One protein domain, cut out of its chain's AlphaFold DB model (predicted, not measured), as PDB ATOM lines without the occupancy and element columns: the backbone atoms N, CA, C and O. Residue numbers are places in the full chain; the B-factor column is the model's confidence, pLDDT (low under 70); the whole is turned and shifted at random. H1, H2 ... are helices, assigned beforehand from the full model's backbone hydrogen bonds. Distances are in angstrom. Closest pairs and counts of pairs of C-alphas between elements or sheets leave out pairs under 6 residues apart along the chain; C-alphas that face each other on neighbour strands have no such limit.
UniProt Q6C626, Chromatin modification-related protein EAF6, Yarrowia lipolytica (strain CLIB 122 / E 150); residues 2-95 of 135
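Overview. This is residues 2 to 95 of the 135 residues of the protein "Chromatin modification-related protein EAF6" of Yarrowia lipolytica (strain CLIB 122 / E 150) (UniProt Q6C626). One very long, unbroken helix, H1, makes the length of the domain; its first part, residues 2 to 29, sticks out free, and after residue 47 a loop holding the tiny helix H2 follows and then folds back toward H1. The returning chain brings the tiny helix H3 onto H1 at residues 34 to 41, and the short helix H4 then points away from H1 at a steep angle. The 94 printed residues, with four named helices in the order H1, H2, H3, H4 and no named strand, are all helix in class. The whole is extended, a rod with a radius of gyration of the C-alphas of 23.1 A and spans of 83 by 32 by 15 A.

Along the chain. H1 runs from residue 2, C-alpha at (6.957, 40.823, 13.093), to residue 47, C-alpha at (10.890, -6.366, -34.545), 67.2 A from first to last C-alpha. H2 is residues 58 to 61, 5.2 A, and H3 is residues 78 to 81, 5.0 A. H4, residues 84 to 94, measures 15.1 A and ends with C-alpha 94 at (-6.588, 13.572, -33.859).

Arrangement. H1 touches H3 with its residues 34 to 41 alone; their closest C-alphas, of Phe 38 and Ser 80, are 5.8 A apart. H1 and H4 are close but not clearly touching, the closest C-alphas being those of Glu 34 and Phe 86 at 7.3 A, with a steep tilt of 64 degrees, the same way. H3 and H4 are also close but not clearly touching, with the C-alphas of Ser 80 and Phe 86 closest at 6.4 A. H2 is apart from H1, H3 and H4. In H1 and H4 every O i to N i+4 pair is within hydrogen-bond range; H2 and H3 are too short for such a pair.

Size, cuts and confidence. The C-alphas farthest apart, of Ser 2 and Gln 65, are 83.1 A from each other. Without residues 2 to 29, the body spans 42 by 24 by 15 A. The link from H2 to H3, residues 62 to 77, is long, that from H1 to H2 short and that from H3 to H4 tight. The printed part has no cut. Its mean pLDDT is 90.4, with residues 63 to 67 and 94 to 95 under 70.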
ATOM      1  N   SER A   2       6.861  40.530  14.540       84.32
ATOM      2  CA  SER A   2       6.957  40.823  13.093       84.32
ATOM      3  C   SER A   2       8.028  39.993  12.386       84.32
ATOM      4  O   SER A   2       7.755  39.387  11.354       84.32
ATOM      5  N   ASP A   3       9.216  39.901  12.981       89.55
ATOM      6  CA  ASP A   3      10.394  39.338  12.310       89.55
ATOM      7  C   ASP A   3      10.264  37.826  12.122       89.55
ATOM      8  O   ASP A   3      10.603  37.287  11.074       89.55
ATOM      9  N   GLN A   4       9.661  37.138  13.095       91.56
ATOM     10  CA  GLN A   4       9.308  35.724  12.965       91.56
ATOM     11  C   GLN A   4       8.322  35.503  11.814       91.56
ATOM     12  O   GLN A   4       8.532  34.604  11.004       91.56
ATOM     13  N   LYS A   5       7.272  36.333  11.698       92.05
ATOM     14  CA  LYS A   5       6.314  36.244  10.583       92.05
ATOM     15  C   LYS A   5       6.990  36.510   9.237       92.05
ATOM     16  O   LYS A   5       6.726  35.780   8.284       92.05
ATOM     17  N   MET A   6       7.885  37.496   9.167       92.81
ATOM     18  CA  MET A   6       8.624  37.814   7.942       92.81
ATOM     19  C   MET A   6       9.578  36.681   7.536       92.81
ATOM     20  O   MET A   6       9.599  36.276   6.376       92.81
ATOM     21  N   ASN A   7      10.290  36.088   8.497       94.08
ATOM     22  CA  ASN A   7      11.164  34.939   8.254       94.08
ATOM     23  C   ASN A   7      10.380  33.710   7.769       94.08
ATOM     24  O   ASN A   7      10.821  33.018   6.851       94.08
ATOM     25  N   GLN A   8       9.202  33.445   8.347       94.17
ATOM     26  CA  GLN A   8       8.320  32.380   7.860       94.17
ATOM     27  C   GLN A   8       7.849  32.671   6.433       94.17
ATOM     28  O   GLN A   8       7.931  31.794   5.579       94.17
ATOM     29  N   TYR A   9       7.428  33.903   6.140       96.11
ATOM     30  CA  TYR A   9       7.017  34.300   4.794       96.11
ATOM     31  C   TYR A   9       8.122  34.062   3.751       96.11
ATOM     32  O   TYR A   9       7.868  33.423   2.729       96.11
ATOM     33  N   GLU A  10       9.358  34.495   4.020       96.56
ATOM     34  CA  GLU A  10      10.482  34.270   3.101       96.56
ATOM     35  C   GLU A  10      10.819  32.778   2.949       96.56
ATOM     36  O   GLU A  10      11.097  32.315   1.838       96.56
ATOM     37  N   LYS A  11      10.706  31.982   4.023       96.25
ATOM     38  CA  LYS A  11      10.853  30.519   3.955       96.25
ATOM     39  C   LYS A  11       9.786  29.882   3.061       96.25
ATOM     40  O   LYS A  11      10.143  29.111   2.170       96.25
ATOM     41  N   LEU A  12       8.507  30.215   3.257       97.35
ATOM     42  CA  LEU A  12       7.408  29.700   2.430       97.35
ATOM     43  C   LEU A  12       7.565  30.124   0.964       97.35
ATOM     44  O   LEU A  12       7.366  29.316   0.059       97.35
ATOM     45  N   LYS A  13       7.977  31.367   0.710       97.16
ATOM     46  CA  LYS A  13       8.238  31.886  -0.639       97.16
ATOM     47  C   LYS A  13       9.378  31.137  -1.333       97.16
ATOM     48  O   LYS A  13       9.248  30.789  -2.508       97.16
ATOM     49  N   LYS A  14      10.471  30.845  -0.616       97.33
ATOM     50  CA  LYS A  14      11.569  30.007  -1.124       97.33
ATOM     51  C   LYS A  14      11.081  28.590  -1.435       97.33
ATOM     52  O   LYS A  14      11.285  28.122  -2.550       97.33
ATOM     53  N   GLN A  15      10.366  27.954  -0.505       97.32
ATOM     54  CA  GLN A  15       9.794  26.617  -0.705       97.32
ATOM     55  C   GLN A  15       8.852  26.562  -1.914       97.32
ATOM     56  O   GLN A  15       8.918  25.624  -2.701       97.32
ATOM     57  N   LEU A  16       8.012  27.584  -2.105       97.79
ATOM     58  CA  LEU A  16       7.134  27.683  -3.269       97.79
ATOM     59  C   LEU A  16       7.936  27.762  -4.573       97.79
ATOM     60  O   LEU A  16       7.624  27.048  -5.525       97.79
ATOM     61  N   LYS A  17       8.982  28.598  -4.620       97.84
ATOM     62  CA  LYS A  17       9.865  28.709  -5.791       97.84
ATOM     63  C   LYS A  17      10.548  27.375  -6.104       97.84
ATOM     64  O   LYS A  17      10.562  26.958  -7.262       97.84
ATOM     65  N   ASP A  18      11.055  26.695  -5.081       97.76
ATOM     66  CA  ASP A  18      11.704  25.393  -5.220       97.76
ATOM     67  C   ASP A  18      10.713  24.329  -5.717       97.76
ATOM     68  O   ASP A  18      11.026  23.584  -6.642       97.76
ATOM     69  N   ASN A  19       9.486  24.304  -5.186       98.13
ATOM     70  CA  ASN A  19       8.434  23.379  -5.618       98.13
ATOM     71  C   ASN A  19       7.985  23.629  -7.064       98.13
ATOM     72  O   ASN A  19       7.789  22.675  -7.814       98.13
ATOM     73  N   ILE A  20       7.871  24.890  -7.493       98.19
ATOM     74  CA  ILE A  20       7.572  25.231  -8.893       98.19
ATOM     75  C   ILE A  20       8.684  24.722  -9.818       98.19
ATOM     76  O   ILE A  20       8.396  24.160 -10.874       98.19
ATOM     77  N   ASN A  21       9.949  24.899  -9.432       97.84
ATOM     78  CA  ASN A  21      11.079  24.408 -10.219       97.84
ATOM     79  C   ASN A  21      11.110  22.877 -10.271       97.84
ATOM     80  O   ASN A  21      11.275  22.321 -11.353       97.84
ATOM     81  N   LYS A  22      10.870  22.196  -9.142       98.14
ATOM     82  CA  LYS A  22      10.740  20.731  -9.094       98.14
ATOM     83  C   LYS A  22       9.621  20.235 -10.004       98.14
ATOM     84  O   LYS A  22       9.864  19.336 -10.801       98.14
ATOM     85  N   LYS A  23       8.437  20.864  -9.961       98.01
ATOM     86  CA  LYS A  23       7.327  20.535 -10.868       98.01
ATOM     87  C   LYS A  23       7.763  20.649 -12.329       98.01
ATOM     88  O   LYS A  23       7.571  19.709 -13.084       98.01
ATOM     89  N   LYS A  24       8.412  21.754 -12.713       97.75
ATOM     90  CA  LYS A  24       8.915  21.938 -14.085       97.75
ATOM     91  C   LYS A  24       9.910  20.853 -14.499       97.75
ATOM     92  O   LYS A  24       9.887  20.431 -15.649       97.75
ATOM     93  N   THR A  25      10.790  20.424 -13.598       97.78
ATOM     94  CA  THR A  25      11.723  19.322 -13.870       97.78
ATOM     95  C   THR A  25      10.981  17.998 -14.040       97.78
ATOM     96  O   THR A  25      11.260  17.276 -14.989       97.78
ATOM     97  N   HIS A  26      10.007  17.695 -13.178       97.46
ATOM     98  CA  HIS A  26       9.192  16.486 -13.307       97.46
ATOM     99  C   HIS A  26       8.375  16.469 -14.598       97.46
ATOM    100  O   HIS A  26       8.380  15.453 -15.278       97.46
ATOM    101  N   ASP A  27       7.757  17.591 -14.977       96.49
ATOM    102  CA  ASP A  27       7.012  17.705 -16.236       96.49
ATOM    103  C   ASP A  27       7.932  17.422 -17.447       96.49
ATOM    104  O   ASP A  27       7.553  16.700 -18.364       96.49
ATOM    105  N   LYS A  28       9.172  17.939 -17.441       96.46
ATOM    106  CA  LYS A  28      10.164  17.666 -18.500       96.46
ATOM    107  C   LYS A  28      10.591  16.200 -18.544       96.46
ATOM    108  O   LYS A  28      10.680  15.628 -19.625       96.46
ATOM    109  N   ASN A  29      10.868  15.613 -17.381       97.17
ATOM    110  CA  ASN A  29      11.275  14.215 -17.289       97.17
ATOM    111  C   ASN A  29      10.147  13.290 -17.742       97.17
ATOM    112  O   ASN A  29      10.413  12.337 -18.463       97.17
ATOM    113  N   LEU A  30       8.903  13.595 -17.360       95.84
ATOM    114  CA  LEU A  30       7.729  12.857 -17.806       95.84
ATOM    115  C   LEU A  30       7.629  12.892 -19.331       95.84
ATOM    116  O   LEU A  30       7.601  11.837 -19.943       95.84
ATOM    117  N   ASN A  31       7.693  14.074 -19.950       94.51
ATOM    118  CA  ASN A  31       7.650  14.183 -21.411       94.51
ATOM    119  C   ASN A  31       8.766  13.379 -22.100       94.51
ATOM    120  O   ASN A  31       8.511  12.725 -23.104       94.51
ATOM    121  N   SER A  32       9.988  13.400 -21.556       96.43
ATOM    122  CA  SER A  32      11.099  12.617 -22.109       96.43
ATOM    123  C   SER A  32      10.889  11.107 -21.965       96.43
ATOM    124  O   SER A  32      11.258  10.358 -22.864       96.43
ATOM    125  N   LEU A  33      10.304  10.650 -20.854       97.29
ATOM    126  CA  LEU A  33       9.976   9.237 -20.651       97.29
ATOM    127  C   LEU A  33       8.861   8.777 -21.590       97.29
ATOM    128  O   LEU A  33       8.973   7.701 -22.160       97.29
ATOM    129  N   GLU A  34       7.823   9.590 -21.781       95.96
ATOM    130  CA  GLU A  34       6.726   9.291 -22.711       95.96
ATOM    131  C   GLU A  34       7.238   9.149 -24.154       95.96
ATOM    132  O   GLU A  34       6.886   8.197 -24.847       95.96
ATOM    133  N   GLU A  35       8.132  10.041 -24.593       95.81
ATOM    134  CA  GLU A  35       8.773   9.946 -25.912       95.81
ATOM    135  C   GLU A  35       9.615   8.668 -26.046       95.81
ATOM    136  O   GLU A  35       9.495   7.942 -27.033       95.81
ATOM    137  N   GLN A  36      10.417   8.343 -25.025       97.89
ATOM    138  CA  GLN A  36      11.211   7.112 -25.004       97.89
ATOM    139  C   GLN A  36      10.336   5.858 -25.060       97.89
ATOM    140  O   GLN A  36      10.649   4.940 -25.817       97.89
ATOM    141  N   ILE A  37       9.243   5.818 -24.288       97.30
ATOM    142  CA  ILE A  37       8.281   4.711 -24.308       97.30
ATOM    143  C   ILE A  37       7.714   4.559 -25.716       97.30
ATOM    144  O   ILE A  37       7.783   3.466 -26.268       97.30
ATOM    145  N   PHE A  38       7.241   5.644 -26.331       96.77
ATOM    146  CA  PHE A  38       6.652   5.604 -27.669       96.77
ATOM    147  C   PHE A  38       7.628   5.077 -28.736       96.77
ATOM    148  O   PHE A  38       7.256   4.248 -29.575       96.77
ATOM    149  N   THR A  39       8.889   5.524 -28.703       97.12
ATOM    150  CA  THR A  39       9.927   5.060 -29.637       97.12
ATOM    151  C   THR A  39      10.278   3.589 -29.420       97.12
ATOM    152  O   THR A  39      10.270   2.813 -30.377       97.12
ATOM    153  N   LEU A  40      10.571   3.192 -28.178       97.59
ATOM    154  CA  LEU A  40      10.971   1.819 -27.851       97.59
ATOM    155  C   LEU A  40       9.841   0.822 -28.099       97.59
ATOM    156  O   LEU A  40      10.084  -0.278 -28.588       97.59
ATOM    157  N   GLU A  41       8.607   1.210 -27.786       96.48
ATOM    158  CA  GLU A  41       7.421   0.395 -28.022       96.48
ATOM    159  C   GLU A  41       7.210   0.126 -29.514       96.48
ATOM    160  O   GLU A  41       6.988  -1.020 -29.897       96.48
ATOM    161  N   GLY A  42       7.345   1.155 -30.359       94.93
ATOM    162  CA  GLY A  42       7.258   0.995 -31.812       94.93
ATOM    163  C   GLY A  42       8.318   0.029 -32.342       94.93
ATOM    164  O   GLY A  42       7.979  -0.951 -33.000       94.93
ATOM    165  N   ALA A  43       9.584   0.253 -31.973       95.41
ATOM    166  CA  ALA A  43      10.692  -0.610 -32.380       95.41
ATOM    167  C   ALA A  43      10.482  -2.069 -31.937       95.41
ATOM    168  O   ALA A  43      10.615  -2.991 -32.741       95.41
ATOM    169  N   TYR A  44      10.074  -2.291 -30.683       96.82
ATOM    170  CA  TYR A  44       9.804  -3.633 -30.172       96.82
ATOM    171  C   TYR A  44       8.697  -4.335 -30.965       96.82
ATOM    172  O   TYR A  44       8.865  -5.492 -31.349       96.82
ATOM    173  N   LEU A  45       7.572  -3.664 -31.226       94.35
ATOM    174  CA  LEU A  45       6.440  -4.272 -31.935       94.35
ATOM    175  C   LEU A  45       6.751  -4.560 -33.410       94.35
ATOM    176  O   LEU A  45       6.292  -5.579 -33.931       94.35
ATOM    177  N   GLU A  46       7.548  -3.716 -34.065       92.41
ATOM    178  CA  GLU A  46       8.021  -3.946 -35.435       92.41
ATOM    179  C   GLU A  46       8.972  -5.152 -35.520       92.41
ATOM    180  O   GLU A  46       8.827  -6.004 -36.402       92.41
ATOM    181  N   GLU A  47       9.909  -5.274 -34.577       92.91
ATOM    182  CA  GLU A  47      10.890  -6.366 -34.545       92.91
ATOM    183  C   GLU A  47      10.269  -7.717 -34.136       92.91
ATOM    184  O   GLU A  47      10.727  -8.782 -34.562       92.91
ATOM    185  N   THR A  48       9.186  -7.708 -33.351       91.54
ATOM    186  CA  THR A  48       8.584  -8.915 -32.752       91.54
ATOM    187  C   THR A  48       7.314  -9.409 -33.455       91.54
ATOM    188  O   THR A  48       6.318  -9.782 -32.832       91.54
ATOM    189  N   SER A  49       7.363  -9.504 -34.785       86.49
ATOM    190  CA  SER A  49       6.215  -9.931 -35.614       86.49
ATOM    191  C   SER A  49       5.709 -11.366 -35.367       86.49
ATOM    192  O   SER A  49       4.560 -11.688 -35.690       86.49
ATOM    193  N   HIS A  50       6.553 -12.247 -34.819       85.83
ATOM    194  CA  HIS A  50       6.213 -13.649 -34.553       85.83
ATOM    195  C   HIS A  50       5.579 -13.873 -33.179       85.83
ATOM    196  O   HIS A  50       4.885 -14.868 -32.995       85.83
ATOM    197  N   GLY A  51       5.757 -12.958 -32.233       89.96
ATOM    198  CA  GLY A  51       5.123 -13.038 -30.926       89.96
ATOM    199  C   GLY A  51       5.709 -12.018 -29.966       89.96
ATOM    200  O   GLY A  51       6.912 -11.766 -29.966       89.96
ATOM    201  N   ASN A  52       4.836 -11.426 -29.163       93.12
ATOM    202  CA  ASN A  52       5.160 -10.321 -28.274       93.12
ATOM    203  C   ASN A  52       4.169 -10.255 -27.112       93.12
ATOM    204  O   ASN A  52       3.192 -11.003 -27.061       93.12
ATOM    205  N   LEU A  53       4.418  -9.340 -26.177       93.67
ATOM    206  CA  LEU A  53       3.581  -9.164 -24.987       93.67
ATOM    207  C   LEU A  53       2.117  -8.810 -25.301       93.67
ATOM    208  O   LEU A  53       1.246  -9.107 -24.489       93.67
ATOM    209  N   VAL A  54       1.834  -8.209 -26.461       93.03
ATOM    210  CA  VAL A  54       0.486  -7.744 -26.830       93.03
ATOM    211  C   VAL A  54      -0.353  -8.868 -27.439       93.03
ATOM    212  O   VAL A  54      -1.522  -9.033 -27.097       93.03
ATOM    213  N   LYS A  55       0.228  -9.653 -28.353       89.64
ATOM    214  CA  LYS A  55      -0.485 -10.700 -29.110       89.64
ATOM    215  C   LYS A  55      -0.260 -12.114 -28.572       89.64
ATOM    216  O   LYS A  55      -0.983 -13.032 -28.956       89.64
ATOM    217  N   GLY A  56       0.720 -12.284 -27.687       90.66
ATOM    218  CA  GLY A  56       1.131 -13.564 -27.123       90.66
ATOM    219  C   GLY A  56       2.276 -14.239 -27.886       90.66
ATOM    220  O   GLY A  56       2.752 -13.763 -28.918       90.66
ATOM    221  N   PHE A  57       2.714 -15.384 -27.354       90.65
ATOM    222  CA  PHE A  57       3.882 -16.148 -27.823       90.65
ATOM    223  C   PHE A  57       3.517 -17.515 -28.428       90.65
ATOM    224  O   PHE A  57       4.390 -18.347 -28.670       90.65
ATOM    225  N   ASP A  58       2.232 -17.749 -28.698       86.69
ATOM    226  CA  ASP A  58       1.700 -19.022 -29.203       86.69
ATOM    227  C   ASP A  58       2.411 -19.532 -30.465       86.69
ATOM    228  O   ASP A  58       2.588 -20.739 -30.625       86.69
ATOM    229  N   THR A  59       2.854 -18.627 -31.340       86.49
ATOM    230  CA  THR A  59       3.602 -18.947 -32.567       86.49
ATOM    231  C   THR A  59       4.902 -19.700 -32.286       86.49
ATOM    232  O   THR A  59       5.305 -20.551 -33.077       86.49
ATOM    233  N   TYR A  60       5.556 -19.421 -31.155       84.71
ATOM    234  CA  TYR A  60       6.789 -20.105 -30.762       84.71
ATOM    235  C   TYR A  60       6.516 -21.516 -30.225       84.71
ATOM    236  O   TYR A  60       7.347 -22.403 -30.394       84.71
ATOM    237  N   ILE A  61       5.340 -21.746 -29.631       83.32
ATOM    238  CA  ILE A  61       4.943 -23.042 -29.053       83.32
ATOM    239  C   ILE A  61       4.370 -23.971 -30.130       83.32
ATOM    240  O   ILE A  61       4.694 -25.154 -30.182       83.32
ATOM    241  N   LYS A  62       3.514 -23.438 -31.011       75.70
ATOM    242  CA  LYS A  62       2.802 -24.208 -32.048       75.70
ATOM    243  C   LYS A  62       3.656 -24.468 -33.299       75.70
ATOM    244  O   LYS A  62       3.199 -25.129 -34.233       75.70
ATOM    245  N   GLY A  63       4.898 -23.976 -33.310       65.40
ATOM    246  CA  GLY A  63       5.808 -24.045 -34.447       65.40
ATOM    247  C   GLY A  63       5.311 -23.244 -35.657       65.40
ATOM    248  O   GLY A  63       4.240 -22.638 -35.648       65.40
ATOM    249  N   ALA A  64       6.077 -23.278 -36.752       63.37
ATOM    250  CA  ALA A  64       5.833 -22.510 -37.984       63.37
ATOM    251  C   ALA A  64       4.489 -22.791 -38.705       63.37
ATOM    252  O   ALA A  64       4.231 -22.240 -39.776       63.37
ATOM    253  N   GLN A  65       3.625 -23.642 -38.145       62.69
ATOM    254  CA  GLN A  65       2.302 -23.945 -38.688       62.69
ATOM    255  C   GLN A  65       1.341 -22.749 -38.565       62.69
ATOM    256  O   GLN A  65       0.492 -22.554 -39.435       62.69
ATOM    257  N   SER A  66       1.508 -21.871 -37.565       61.31
ATOM    258  CA  SER A  66       0.776 -20.600 -37.510       61.31
ATOM    259  C   SER A  66       1.535 -19.501 -38.261       61.31
ATOM    260  O   SER A  66       2.236 -18.685 -37.672       61.31
ATOM    261  N   LYS A  67       1.364 -19.435 -39.586       64.36
ATOM    262  CA  LYS A  67       1.968 -18.406 -40.467       64.36
ATOM    263  C   LYS A  67       1.427 -16.980 -40.265       64.36
ATOM    264  O   LYS A  67       1.673 -16.107 -41.097       64.36
ATOM    265  N   LYS A  68       0.645 -16.724 -39.213       71.50
ATOM    266  CA  LYS A  68       0.070 -15.399 -38.968       71.50
ATOM    267  C   LYS A  68       1.160 -14.497 -38.392       71.50
ATOM    268  O   LYS A  68       1.391 -14.500 -37.191       71.50
ATOM    269  N   ARG A  69       1.843 -13.755 -39.266       74.75
ATOM    270  CA  ARG A  69       2.661 -12.611 -38.852       74.75
ATOM    271  C   ARG A  69       1.722 -11.528 -38.343       74.75
ATOM    272  O   ARG A  69       0.799 -11.147 -39.065       74.75
ATOM    273  N   TYR A  70       1.932 -11.074 -37.115       82.00
ATOM    274  CA  TYR A  70       1.165  -9.958 -36.583       82.00
ATOM    275  C   TYR A  70       1.616  -8.673 -37.272       82.00
ATOM    276  O   TYR A  70       2.811  -8.439 -37.451       82.00
ATOM    277  N   VAL A  71       0.640  -7.882 -37.709       84.05
ATOM    278  CA  VAL A  71       0.872  -6.548 -38.257       84.05
ATOM    279  C   VAL A  71       0.758  -5.571 -37.100       84.05
ATOM    280  O   VAL A  71      -0.190  -5.655 -36.321       84.05
ATOM    281  N   PHE A  72       1.751  -4.697 -36.985       87.24
ATOM    282  CA  PHE A  72       1.756  -3.617 -36.014       87.24
ATOM    283  C   PHE A  72       0.564  -2.681 -36.261       87.24
ATOM    284  O   PHE A  72       0.396  -2.172 -37.370       87.24
ATOM    285  N   ASN A  73      -0.239  -2.454 -35.221       90.77
ATOM    286  CA  ASN A  73      -1.311  -1.466 -35.201       90.77
ATOM    287  C   ASN A  73      -1.043  -0.443 -34.093       90.77
ATOM    288  O   ASN A  73      -0.499  -0.784 -33.048       90.77
ATOM    289  N   GLU A  74      -1.498   0.795 -34.277       90.82
ATOM    290  CA  GLU A  74      -1.328   1.848 -33.265       90.82
ATOM    291  C   GLU A  74      -2.066   1.522 -31.951       90.82
ATOM    292  O   GLU A  74      -1.590   1.854 -30.868       90.82
ATOM    293  N   ASP A  75      -3.172   0.776 -32.036       93.03
ATOM    294  CA  ASP A  75      -3.929   0.278 -30.878       93.03
ATOM    295  C   ASP A  75      -3.151  -0.755 -30.038       93.03
ATOM    296  O   ASP A  75      -3.527  -1.042 -28.903       93.03
ATOM    297  N   ASP A  76      -2.059  -1.314 -30.574       94.09
ATOM    298  CA  ASP A  76      -1.203  -2.274 -29.866       94.09
ATOM    299  C   ASP A  76      -0.166  -1.595 -28.963       94.09
ATOM    300  O   ASP A  76       0.560  -2.278 -28.240       94.09
ATOM    301  N   ARG A  77      -0.111  -0.257 -28.958       95.32
ATOM    302  CA  ARG A  77       0.794   0.531 -28.115       95.32
ATOM    303  C   ARG A  77       0.323   0.605 -26.657       95.32
ATOM    304  O   ARG A  77       0.031   1.682 -26.138       95.32
ATOM    305  N   LEU A  78       0.205  -0.543 -25.988       95.79
ATOM    306  CA  LEU A  78      -0.322  -0.660 -24.622       95.79
ATOM    307  C   LEU A  78       0.401   0.230 -23.600       95.79
ATOM    308  O   LEU A  78      -0.241   0.750 -22.686       95.79
ATOM    309  N   PHE A  79       1.715   0.410 -23.730       96.54
ATOM    310  CA  PHE A  79       2.499   1.230 -22.811       96.54
ATOM    311  C   PHE A  79       2.208   2.714 -23.027       96.54
ATOM    312  O   PHE A  79       1.887   3.401 -22.057       96.54
ATOM    313  N   SER A  80       2.211   3.199 -24.272       96.47
ATOM    314  CA  SER A  80       1.822   4.587 -24.575       96.47
ATOM    315  C   SER A  80       0.360   4.858 -24.194       96.47
ATOM    316  O   SER A  80       0.048   5.851 -23.537       96.47
ATOM    317  N   LEU A  81      -0.550   3.935 -24.521       95.70
ATOM    318  CA  LEU A  81      -1.983   4.042 -24.221       95.70
ATOM    319  C   LEU A  81      -2.302   3.976 -22.717       95.70
ATOM    320  O   LEU A  81      -3.385   4.391 -22.306       95.70
ATOM    321  N   SER A  82      -1.369   3.509 -21.882       96.19
ATOM    322  CA  SER A  82      -1.525   3.530 -20.422       96.19
ATOM    323  C   SER A  82      -1.404   4.936 -19.814       96.19
ATOM    324  O   SER A  82      -1.838   5.162 -18.681       96.19
ATOM    325  N   SER A  83      -0.852   5.903 -20.558       95.50
ATOM    326  CA  SER A  83      -0.666   7.271 -20.083       95.50
ATOM    327  C   SER A  83      -1.847   8.174 -20.443       95.50
ATOM    328  O   SER A  83      -2.118   8.478 -21.604       95.50
ATOM    329  N   ALA A  84      -2.510   8.722 -19.421       94.58
ATOM    330  CA  ALA A  84      -3.533   9.752 -19.611       94.58
ATOM    331  C   ALA A  84      -2.968  11.026 -20.270       94.58
ATOM    332  O   ALA A  84      -3.691  11.748 -20.962       94.58
ATOM    333  N   VAL A  85      -1.674  11.310 -20.067       91.79
ATOM    334  CA  VAL A  85      -0.993  12.437 -20.715       91.79
ATOM    335  C   VAL A  85      -0.849  12.161 -22.204       91.79
ATOM    336  O   VAL A  85      -1.171  13.042 -23.001       91.79
ATOM    337  N   PHE A  86      -0.433  10.949 -22.579       93.17
ATOM    338  CA  PHE A  86      -0.355  10.532 -23.976       93.17
ATOM    339  C   PHE A  86      -1.727  10.582 -24.659       93.17
ATOM    340  O   PHE A  86      -1.866  11.254 -25.678       93.17
ATOM    341  N   LEU A  87      -2.768   9.998 -24.055       93.06
ATOM    342  CA  LEU A  87      -4.134  10.025 -24.599       93.06
ATOM    343  C   LEU A  87      -4.649  11.454 -24.818       93.06
ATOM    344  O   LEU A  87      -5.262  11.752 -25.842       93.06
ATOM    345  N   LYS A  88      -4.354  12.376 -23.891       92.58
ATOM    346  CA  LYS A  88      -4.694  13.797 -24.058       92.58
ATOM    347  C   LYS A  88      -3.943  14.437 -25.229       92.58
ATOM    348  O   LYS A  88      -4.521  15.275 -25.919       92.58
ATOM    349  N   HIS A  89      -2.676  14.085 -25.450       89.13
ATOM    350  CA  HIS A  89      -1.918  14.565 -26.609       89.13
ATOM    351  C   HIS A  89      -2.460  13.976 -27.917       89.13
ATOM    352  O   HIS A  89      -2.705  14.739 -28.846       89.13
ATOM    353  N   GLN A  90      -2.746  12.673 -27.961       88.14
ATOM    354  CA  GLN A  90      -3.315  11.997 -29.128       88.14
ATOM    355  C   GLN A  90      -4.697  12.561 -29.501       88.14
ATOM    356  O   GLN A  90      -4.967  12.835 -30.671       88.14
ATOM    357  N   ALA A  91      -5.558  12.818 -28.510       88.43
ATOM    358  CA  ALA A  91      -6.866  13.435 -28.729       88.43
ATOM    359  C   ALA A  91      -6.748  14.856 -29.304       88.43
ATOM    360  O   ALA A  91      -7.503  15.219 -30.202       88.43
ATOM    361  N   LYS A  92      -5.768  15.646 -28.839       84.50
ATOM    362  CA  LYS A  92      -5.494  16.993 -29.372       84.50
ATOM    363  C   LYS A  92      -4.972  16.980 -30.806       84.50
ATOM    364  O   LYS A  92      -5.207  17.940 -31.532       84.50
ATOM    365  N   THR A  93      -4.235  15.943 -31.201       79.17
ATOM    366  CA  THR A  93      -3.716  15.815 -32.569       79.17
ATOM    367  C   THR A  93      -4.729  15.188 -33.528       79.17
ATOM    368  O   THR A  93      -4.704  15.507 -34.711       79.17
ATOM    369  N   GLY A  94      -5.612  14.305 -33.041       64.50
ATOM    370  CA  GLY A  94      -6.588  13.572 -33.859       64.50
ATOM    371  C   GLY A  94      -7.932  14.282 -34.054       64.50
ATOM    372  O   GLY A  94      -8.553  14.139 -35.105       64.50
ATOM    373  N   ALA A  95      -8.379  15.077 -33.081       55.09
ATOM    374  CA  ALA A  95      -9.564  15.919 -33.203       55.09
ATOM    375  C   ALA A  95      -9.103  17.364 -33.416       55.09
ATOM    376  O   ALA A  95      -8.509  17.938 -32.507       55.09
TER     377      ALA A  95